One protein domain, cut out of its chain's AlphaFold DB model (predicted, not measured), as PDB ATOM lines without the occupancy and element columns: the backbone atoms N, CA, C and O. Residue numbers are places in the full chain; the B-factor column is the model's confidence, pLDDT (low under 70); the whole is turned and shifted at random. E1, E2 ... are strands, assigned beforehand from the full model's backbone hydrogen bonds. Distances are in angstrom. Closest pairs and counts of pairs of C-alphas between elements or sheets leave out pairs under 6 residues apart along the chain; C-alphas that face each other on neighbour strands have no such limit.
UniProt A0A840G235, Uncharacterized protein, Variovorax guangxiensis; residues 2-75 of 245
ATOM      1  N   VAL A   2     163.026 171.107 114.975       88.94
ATOM      2  CA  VAL A   2     162.626 169.746 115.365       88.94
ATOM      3  C   VAL A   2     162.596 168.902 114.099       88.94
ATOM      4  O   VAL A   2     162.049 169.351 113.088       88.94
ATOM      5  N   MET A   3     163.216 167.723 114.133       87.31
ATOM      6  CA  MET A   3     163.170 166.783 113.016       87.31
ATOM      7  C   MET A   3     162.010 165.811 113.217       87.31
ATOM      8  O   MET A   3     161.956 165.113 114.227       87.31
ATOM      9  N   CYS A   4     161.106 165.737 112.243       88.50
ATOM     10  CA  CYS A   4     159.974 164.815 112.272       88.50
ATOM     11  C   CYS A   4     160.095 163.770 111.162       88.50
ATOM     12  O   CYS A   4     160.496 164.091 110.041       88.50
ATOM     13  N   ASP A   5     159.680 162.543 111.457       89.88
ATOM     14  CA  ASP A   5     159.424 161.528 110.442       89.88
ATOM     15  C   ASP A   5     158.231 161.953 109.564       89.88
ATOM     16  O   ASP A   5     157.184 162.378 110.059       89.88
ATOM     17  N   VAL A   6     158.390 161.872 108.240       91.88
ATOM     18  CA  VAL A   6     157.388 162.396 107.294       91.88
ATOM     19  C   VAL A   6     156.112 161.557 107.309       91.88
ATOM     20  O   VAL A   6     155.023 162.106 107.131       91.88
ATOM     21  N   GLN A   7     156.238 160.248 107.534       91.94
ATOM     22  CA  GLN A   7     155.118 159.314 107.489       91.94
ATOM     23  C   GLN A   7     154.238 159.434 108.733       91.94
ATOM     24  O   GLN A   7     153.016 159.510 108.628       91.94
ATOM     25  N   THR A   8     154.853 159.460 109.908       92.81
ATOM     26  CA  THR A   8     154.145 159.410 111.191       92.81
ATOM     27  C   THR A   8     153.943 160.780 111.825       92.81
ATOM     28  O   THR A   8     153.115 160.911 112.722       92.81
ATOM     29  N   ARG A   9     154.669 161.806 111.360       93.50
ATOM     30  CA  ARG A   9     154.696 163.161 111.939       93.50
ATOM     31  C   ARG A   9     155.135 163.207 113.406       93.50
ATOM     32  O   ARG A   9     154.932 164.223 114.065       93.50
ATOM     33  N   PHE A  10     155.783 162.155 113.898       93.38
ATOM     34  CA  PHE A  10     156.432 162.152 115.205       93.38
ATOM     35  C   PHE A  10     157.883 162.605 115.101       93.38
ATOM     36  O   PHE A  10     158.480 162.569 114.023       93.38
ATOM     37  N   GLU A  11     158.458 163.036 116.221       89.69
ATOM     38  CA  GLU A  11     159.888 163.333 116.290       89.69
ATOM     39  C   GLU A  11     160.706 162.111 115.873       89.69
ATOM     40  O   GLU A  11     160.375 160.966 116.206       89.69
ATOM     41  N   LEU A  12     161.767 162.359 115.105       87.81
ATOM     42  CA  LEU A  12     162.620 161.301 114.595       87.81
ATOM     43  C   LEU A  12     163.229 160.538 115.777       87.81
ATOM     44  O   LEU A  12     164.001 161.093 116.559       87.81
ATOM     45  N   ARG A  13     162.895 159.250 115.905       85.00
ATOM     46  CA  ARG A  13     163.499 158.386 116.921       85.00
ATOM     47  C   ARG A  13     164.952 158.129 116.550       85.00
ATOM     48  O   ARG A  13     165.241 157.356 115.641       85.00
ATOM     49  N   THR A  14     165.856 158.784 117.261       83.19
ATOM     50  CA  THR A  14     167.297 158.548 117.170       83.19
ATOM     51  C   THR A  14     167.798 157.948 118.484       83.19
ATOM     52  O   THR A  14     167.056 157.869 119.461       83.19
ATOM     53  N   GLY A  15     169.053 157.498 118.518       83.50
ATOM     54  CA  GLY A  15     169.700 157.105 119.774       83.50
ATOM     55  C   GLY A  15     170.088 158.290 120.668       83.50
ATOM     56  O   GLY A  15     170.556 158.067 121.779       83.50
ATOM     57  N   GLN A  16     169.924 159.530 120.193       79.94
ATOM     58  CA  GLN A  16     170.224 160.747 120.947       79.94
ATOM     59  C   GLN A  16     169.040 161.119 121.842       79.94
ATOM     60  O   GLN A  16     167.882 160.918 121.476       79.94
ATOM     61  N   THR A  17     169.324 161.684 123.017       80.81
ATOM     62  CA  THR A  17     168.300 161.994 124.026       80.81
ATOM     63  C   THR A  17     167.300 163.050 123.553       80.81
ATOM     64  O   THR A  17     166.120 162.960 123.888       80.81
ATOM     65  N   PHE A  18     167.741 164.022 122.749       79.00
ATOM     66  CA  PHE A  18     166.895 165.100 122.242       79.00
ATOM     67  C   PHE A  18     167.141 165.323 120.741       79.00
ATOM     68  O   PHE A  18     168.124 165.961 120.380       79.00
ATOM     69  N   PRO A  19     166.250 164.866 119.838       81.50
ATOM     70  CA  PRO A  19     166.387 165.059 118.388       81.50
ATOM     71  C   PRO A  19     165.946 166.471 117.942       81.50
ATOM     72  O   PRO A  19     165.332 166.658 116.885       81.50
ATOM     73  N   SER A  20     166.202 167.477 118.779       88.00
ATOM     74  CA  SER A  20     165.842 168.873 118.540       88.00
ATOM     75  C   SER A  20     166.955 169.797 119.007       88.00
ATOM     76  O   SER A  20     167.457 169.647 120.113       88.00
ATOM     77  N   GLU A  21     167.260 170.791 118.179       89.06
ATOM     78  CA  GLU A  21     168.258 171.821 118.468       89.06
ATOM     79  C   GLU A  21     167.570 173.175 118.616       89.06
ATOM     80  O   GLU A  21     166.761 173.577 117.767       89.06
ATOM     81  N   ASN A  22     167.863 173.904 119.684       91.56
ATOM     82  CA  ASN A  22     167.242 175.181 120.004       91.56
ATOM     83  C   ASN A  22     168.302 176.199 120.425       91.56
ATOM     84  O   ASN A  22     168.976 176.018 121.426       91.56
ATOM     85  N   ASN A  23     168.354 177.338 119.735       88.06
ATOM     86  CA  ASN A  23     169.319 178.409 119.996       88.06
ATOM     87  C   ASN A  23     169.251 179.040 121.401       88.06
ATOM     88  O   ASN A  23     170.155 179.785 121.763       88.06
ATOM     89  N   LYS A  24     168.177 178.815 122.166       89.25
ATOM     90  CA  LYS A  24     168.054 179.281 123.557       89.25
ATOM     91  C   LYS A  24     168.483 178.242 124.588       89.25
ATOM     92  O   LYS A  24     168.855 178.625 125.691       89.25
ATOM     93  N   ARG A  25     168.334 176.953 124.270       90.19
ATOM     94  CA  ARG A  25     168.577 175.840 125.204       90.19
ATOM     95  C   ARG A  25     169.941 175.212 124.962       90.19
ATOM     96  O   ARG A  25     170.645 174.899 125.914       90.19
ATOM     97  N   ASP A  26     170.278 175.048 123.693       88.81
ATOM     98  CA  ASP A  26     171.420 174.294 123.220       88.81
ATOM     99  C   ASP A  26     172.493 175.293 122.738       88.81
ATOM    100  O   ASP A  26     172.168 176.293 122.081       88.81
ATOM    101  N   PRO A  27     173.772 175.092 123.096       89.56
ATOM    102  CA  PRO A  27     174.846 176.002 122.729       89.56
ATOM    103  C   PRO A  27     175.200 175.812 121.251       89.56
ATOM    104  O   PRO A  27     176.076 175.017 120.929       89.56
ATOM    105  N   LEU A  28     174.520 176.544 120.360       90.56
ATOM    106  CA  LEU A  28     174.810 176.607 118.920       90.56
ATOM    107  C   LEU A  28     175.891 177.667 118.619       90.56
ATOM    108  O   LEU A  28     175.899 178.747 119.205       90.56
ATOM    109  N   VAL A  29     176.807 177.376 117.697       89.56
ATOM    110  CA  VAL A  29     178.005 178.155 117.336       89.56
ATOM    111  C   VAL A  29     177.616 178.664 115.987       89.56
ATOM    112  O   VAL A  29     177.354 177.922 115.038       89.56
ATOM    113  N   ALA A  30     177.504 179.976 115.965       92.00
ATOM    114  CA  ALA A  30     177.383 180.679 114.730       92.00
ATOM    115  C   ALA A  30     178.765 180.749 114.078       92.00
ATOM    116  O   ALA A  30     179.765 181.057 114.729       92.00
ATOM    117  N   ASP A  31     178.794 180.521 112.773       89.25
ATOM    118  CA  ASP A  31     179.878 180.942 111.903       89.25
ATOM    119  C   ASP A  31     180.133 182.458 112.070       89.25
ATOM    120  O   ASP A  31     179.287 183.224 112.541       89.25
ATOM    121  N   ALA A  32     181.286 182.928 111.586       93.19
ATOM    122  CA  ALA A  32     181.663 184.346 111.605       93.19
ATOM    123  C   ALA A  32     180.649 185.296 110.920       93.19
ATOM    124  O   ALA A  32     180.630 186.488 111.214       93.19
ATOM    125  N   ASP A  33     179.812 184.790 110.008       88.50
ATOM    126  CA  ASP A  33     178.721 185.536 109.359       88.50
ATOM    127  C   ASP A  33     177.400 185.504 110.156       88.50
ATOM    128  O   ASP A  33     176.371 185.983 109.677       88.50
ATOM    129  N   GLY A  34     177.410 184.936 111.363       91.81
ATOM    130  CA  GLY A  34     176.234 184.758 112.209       91.81
ATOM    131  C   GLY A  34     175.329 183.602 111.772       91.81
ATOM    132  O   GLY A  34     174.230 183.464 112.312       91.81
ATOM    133  N   ALA A  35     175.736 182.805 110.778       92.44
ATOM    134  CA  ALA A  35     174.958 181.665 110.310       92.44
ATOM    135  C   ALA A  35     175.204 180.423 111.174       92.44
ATOM    136  O   ALA A  35     176.301 180.224 111.672       92.44
ATOM    137  N   VAL A  36     174.208 179.555 111.310       92.94
ATOM    138  CA  VAL A  36     174.345 178.270 112.013       92.94
ATOM    139  C   VAL A  36     174.170 177.137 111.008       92.94
ATOM    140  O   VAL A  36     173.158 177.094 110.301       92.94
ATOM    141  N   ASP A  37     175.140 176.225 110.953       91.06
ATOM    142  CA  ASP A  37     175.097 175.021 110.122       91.06
ATOM    143  C   ASP A  37     174.711 173.806 110.985       91.06
ATOM    144  O   ASP A  37     175.410 173.457 111.933       91.06
ATOM    145  N   LEU A  38     173.617 173.129 110.632       91.06
ATOM    146  CA  LEU A  38     173.197 171.856 111.224       91.06
ATOM    147  C   LEU A  38     173.425 170.717 110.228       91.06
ATOM    148  O   LEU A  38     173.055 170.825 109.054       91.06
ATOM    149  N   TYR A  39     174.014 169.618 110.694       89.25
ATOM    150  CA  TYR A  39     174.337 168.453 109.871       89.25
ATOM    151  C   TYR A  39     173.461 167.261 110.242       89.25
ATOM    152  O   TYR A  39     173.302 166.926 111.412       89.25
ATOM    153  N   PHE A  40     172.929 166.592 109.223       87.25
ATOM    154  CA  PHE A  40     172.078 165.419 109.372       87.25
ATOM    155  C   PHE A  40     172.704 164.231 108.651       87.25
ATOM    156  O   PHE A  40     172.724 164.179 107.417       87.25
ATOM    157  N   SER A  41     173.183 163.269 109.435       85.69
ATOM    158  CA  SER A  41     173.712 161.994 108.955       85.69
ATOM    159  C   SER A  41     173.313 160.857 109.901       85.69
ATOM    160  O   SER A  41     173.152 161.091 111.097       85.69
ATOM    161  N   PRO A  42     173.195 159.610 109.399       82.88
ATOM    162  CA  PRO A  42     172.922 158.437 110.238       82.88
ATOM    163  C   PRO A  42     173.987 158.185 111.311       82.88
ATOM    164  O   PRO A  42     173.714 157.559 112.331       82.88
ATOM    165  N   LYS A  43     175.213 158.654 111.063       80.25
ATOM    166  CA  LYS A  43     176.330 158.611 111.997       80.25
ATOM    167  C   LYS A  43     176.720 160.044 112.339       80.25
ATOM    168  O   LYS A  43     176.847 160.863 111.430       80.25
ATOM    169  N   ALA A  44     176.911 160.321 113.626       70.38
ATOM    170  CA  ALA A  44     177.474 161.590 114.061       70.38
ATOM    171  C   ALA A  44     178.864 161.785 113.417       70.38
ATOM    172  O   ALA A  44     179.598 160.799 113.259       70.38
ATOM    173  N   PRO A  45     179.224 163.017 113.020       64.19
ATOM    174  CA  PRO A  45     180.557 163.300 112.504       64.19
ATOM    175  C   PRO A  45     181.620 162.877 113.528       64.19
ATOM    176  O   PRO A  45     181.437 163.033 114.734       64.19
ATOM    177  N   ALA A  46     182.714 162.285 113.041       52.03
ATOM    178  CA  ALA A  46     183.738 161.661 113.884       52.03
ATOM    179  C   ALA A  46     184.563 162.667 114.712       52.03
ATOM    180  O   ALA A  46     185.229 162.271 115.664       52.03
ATOM    181  N   GLU A  47     184.506 163.957 114.377       49.12
ATOM    182  CA  GLU A  47     185.204 165.028 115.086       49.12
ATOM    183  C   GLU A  47     184.197 165.998 115.714       49.12
ATOM    184  O   GLU A  47     183.410 166.621 115.004       49.12
ATOM    185  N   GLY A  48     184.252 166.149 117.042       39.81
ATOM    186  CA  GLY A  48     183.481 167.150 117.790       39.81
ATOM    187  C   GLY A  48     182.090 166.667 118.191       39.81
ATOM    188  O   GLY A  48     181.096 166.997 117.550       39.81
ATOM    189  N   GLY A  49     182.041 165.861 119.254       39.06
ATOM    190  CA  GLY A  49     180.812 165.314 119.820       39.06
ATOM    191  C   GLY A  49     179.812 166.384 120.250       39.06
ATOM    192  O   GLY A  49     180.220 167.412 120.773       39.06
ATOM    193  N   GLU A  50     178.533 166.072 120.011       45.56
ATOM    194  CA  GLU A  50     177.256 166.616 120.524       45.56
ATOM    195  C   GLU A  50     177.027 168.128 120.611       45.56
ATOM    196  O   GLU A  50     175.880 168.549 120.605       45.56
ATOM    197  N   LEU A  51     178.051 168.964 120.643       44.47
ATOM    198  CA  LEU A  51     177.957 170.389 120.870       44.47
ATOM    199  C   LEU A  51     179.055 171.058 120.038       44.47
ATOM    200  O   LEU A  51     180.050 171.535 120.565       44.47
ATOM    201  N   ASN A  52     178.775 171.167 118.734       38.41
ATOM    202  CA  ASN A  52     178.900 172.433 118.014       38.41
ATOM    203  C   ASN A  52     180.336 172.935 117.616       38.41
ATOM    204  O   ASN A  52     181.279 172.850 118.398       38.41
ATOM    205  N   PRO A  53     180.567 173.400 116.362       41.16
ATOM    206  CA  PRO A  53     181.833 173.183 115.661       41.16
ATOM    207  C   PRO A  53     182.762 174.403 115.616       41.16
ATOM    208  O   PRO A  53     182.333 175.498 115.288       41.16
ATOM    209  N   ASP A  54     184.069 174.160 115.731       28.00
ATOM    210  CA  ASP A  54     185.112 175.089 115.255       28.00
ATOM    211  C   ASP A  54     185.979 174.504 114.122       28.00
ATOM    212  O   ASP A  54     186.953 175.119 113.690       28.00
ATOM    213  N   ARG A  55     185.664 173.311 113.586       35.69
ATOM    214  CA  ARG A  55     186.557 172.649 112.605       35.69
ATOM    215  C   ARG A  55     185.925 171.945 111.409       35.69
ATOM    216  O   ARG A  55     186.665 171.473 110.552       35.69
ATOM    217  N   ALA A  56     184.609 172.012 111.203       40.94
ATOM    218  CA  ALA A  56     184.014 171.499 109.958       40.94
ATOM    219  C   ALA A  56     184.517 172.228 108.682       40.94
ATOM    220  O   ALA A  56     184.373 171.705 107.578       40.94
ATOM    221  N   ARG A  57     185.162 173.406 108.810       40.38
ATOM    222  CA  ARG A  57     185.848 174.100 107.698       40.38
ATOM    223  C   ARG A  57     187.245 173.565 107.368       40.38
ATOM    224  O   ARG A  57     187.746 173.871 106.291       40.38
ATOM    225  N   GLN A  58     187.870 172.776 108.239       35.09
ATOM    226  CA  GLN A  58     189.192 172.192 108.004       35.09
ATOM    227  C   GLN A  58     189.101 170.667 108.055       35.09
ATOM    228  O   GLN A  58     189.601 170.034 108.972       35.09
ATOM    229  N   GLY A  59     188.450 170.075 107.051       34.12
ATOM    230  CA  GLY A  59     188.610 168.645 106.778       34.12
ATOM    231  C   GLY A  59     187.863 167.689 107.708       34.12
ATOM    232  O   GLY A  59     188.358 166.592 107.937       34.12
ATOM    233  N   GLY A  60     186.669 168.060 108.187       37.69
ATOM    234  CA  GLY A  60     185.781 167.107 108.859       37.69
ATOM    235  C   GLY A  60     185.528 165.885 107.970       37.69
ATOM    236  O   GLY A  60     185.311 166.040 106.768       37.69
ATOM    237  N   ASP A  61     185.613 164.689 108.560       42.59
ATOM    238  CA  ASP A  61     185.575 163.385 107.889       42.59
ATOM    239  C   ASP A  61     184.512 163.331 106.775       42.59
ATOM    240  O   ASP A  61     183.320 163.113 106.998       42.59
ATOM    241  N   THR A  62     184.956 163.543 105.534       42.22
ATOM    242  CA  THR A  62     184.120 163.645 104.322       42.22
ATOM    243  C   THR A  62     183.463 162.317 103.927       42.22
ATOM    244  O   THR A  62     182.855 162.205 102.861       42.22
ATOM    245  N   ARG A  63     183.582 161.287 104.771       44.84
ATOM    246  CA  ARG A  63     183.111 159.923 104.515       44.84
ATOM    247  C   ARG A  63     181.652 159.691 104.894       44.84
ATOM    248  O   ARG A  63     181.067 158.726 104.410       44.84
ATOM    249  N   SER A  64     181.040 160.533 105.729       53.69
ATOM    250  CA  SER A  64     179.611 160.409 106.037       53.69
ATOM    251  C   SER A  64     178.788 161.289 105.103       53.69
ATOM    252  O   SER A  64     178.742 162.508 105.264       53.69
ATOM    253  N   CYS A  65     178.114 160.677 104.128       57.44
ATOM    254  CA  CYS A  65     177.168 161.402 103.286       57.44
ATOM    255  C   CYS A  65     176.023 161.938 104.165       57.44
ATOM    256  O   CYS A  65     175.438 161.203 104.968       57.44
ATOM    257  N   GLY A  66     175.736 163.232 104.041       80.62
ATOM    258  CA  GLY A  66     174.806 163.940 104.915       80.62
ATOM    259  C   GLY A  66     174.163 165.148 104.251       80.62
ATOM    260  O   GLY A  66     174.604 165.625 103.199       80.62
ATOM    261  N   CYS A  67     173.103 165.645 104.874       81.94
ATOM    262  CA  CYS A  67     172.465 166.902 104.500       81.94
ATOM    263  C   CYS A  67     172.940 168.007 105.445       81.94
ATOM    264  O   CYS A  67     172.971 167.805 106.657       81.94
ATOM    265  N   ARG A  68     173.269 169.180 104.900       87.56
ATOM    266  CA  ARG A  68     173.580 170.378 105.684       87.56
ATOM    267  C   ARG A  68     172.436 171.376 105.557       87.56
ATOM    268  O   ARG A  68     172.070 171.745 104.441       87.56
ATOM    269  N   ALA A  69     171.903 171.834 106.683       88.62
ATOM    270  CA  ALA A  69     170.963 172.944 106.754       88.62
ATOM    271  C   ALA A  69     171.658 174.171 107.349       88.62
ATOM    272  O   ALA A  69     172.064 174.150 108.507       88.62
ATOM    273  N   ARG A  70     171.777 175.241 106.564       90.81
ATOM    274  CA  ARG A  70     172.352 176.522 106.987       90.81
ATOM    275  C   ARG A  70     171.250 177.534 107.254       90.81
ATOM    276  O   ARG A  70     170.455 177.837 106.359       90.81
ATOM    277  N   PHE A  71     171.248 178.100 108.452       90.31
ATOM    278  CA  PHE A  71     170.385 179.204 108.860       90.31
ATOM    279  C   PHE A  71     171.210 180.480 108.890       90.31
ATOM    280  O   PHE A  71     172.072 180.626 109.746       90.31
ATOM    281  N   SER A  72     170.968 181.402 107.961       88.56
ATOM    282  CA  SER A  72     171.712 182.665 107.884       88.56
ATOM    283  C   SER A  72     170.797 183.855 108.196       88.56
ATOM    284  O   SER A  72     169.655 183.889 107.708       88.56
ATOM    285  N   PRO A  73     171.256 184.839 108.991       84.06
ATOM    286  CA  PRO A  73     170.541 186.101 109.137       84.06
ATOM    287  C   PRO A  73     170.468 186.808 107.774       84.06
ATOM    288  O   PRO A  73     171.423 186.797 106.997       84.06
ATOM    289  N   ARG A  74     169.327 187.428 107.439       68.00
ATOM    290  CA  ARG A  74     169.214 188.240 106.214       68.00
ATOM    291  C   ARG A  74     170.308 189.313 106.201       68.00
ATOM    292  O   ARG A  74     170.238 190.270 106.965       68.00
ATOM    293  N   SER A  75     171.255 189.206 105.265       51.06
ATOM    294  CA  SER A  75     172.064 190.353 104.852       51.06
ATOM    295  C   SER A  75     171.131 191.414 104.266       51.06
ATOM    296  O   SER A  75     170.439 191.172 103.276       51.06
TER     297      SER A  75
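This is residues 2 to 75 of the 245 residues of an uncharacterized protein of Variovorax guangxiensis (UniProt A0A840G235). The domain has little regular structure: a hairpin of two antiparallel strands, E1 and E2, lies at one edge, and most of the two long stretches with no named element, residues 2 to 35 and residues 41 to 65, lies to one and the same side of it, with residues 2 to 13 off at one end of the longest axis. The printed part has 74 residues, no named helix and two named strands holding 13 residues, all strand by class. It is only just compact, close to loose, with a radius of gyration of the C-alphas of 13.2 A and spans of 37 by 31 by 20 A.

E1, residues 36 to 40, and E2, residues 66 to 73, form an antiparallel hairpin at 162 degrees. C-alphas 37 and 70 face each other at 4.4 A. N 38 and O 69 are within hydrogen-bond range at 2.8 A, as are N 67 and O 40 at 3.0 A.

After residues 2 to 35, E1 begins at C-alpha 36 (174.345, 178.270, 112.013) and spans 13.3 A. E2 spans 23.0 A, ending at C-alpha 73 (170.541, 186.101, 109.137).

The C-alphas farthest apart, of Thr 8 and Gln 58, are 37.4 A apart. The printed part has no cut. The link E1 to E2, 25 residues, is long. Residues 45 to 65 and 74 to 75 have pLDDT under 70.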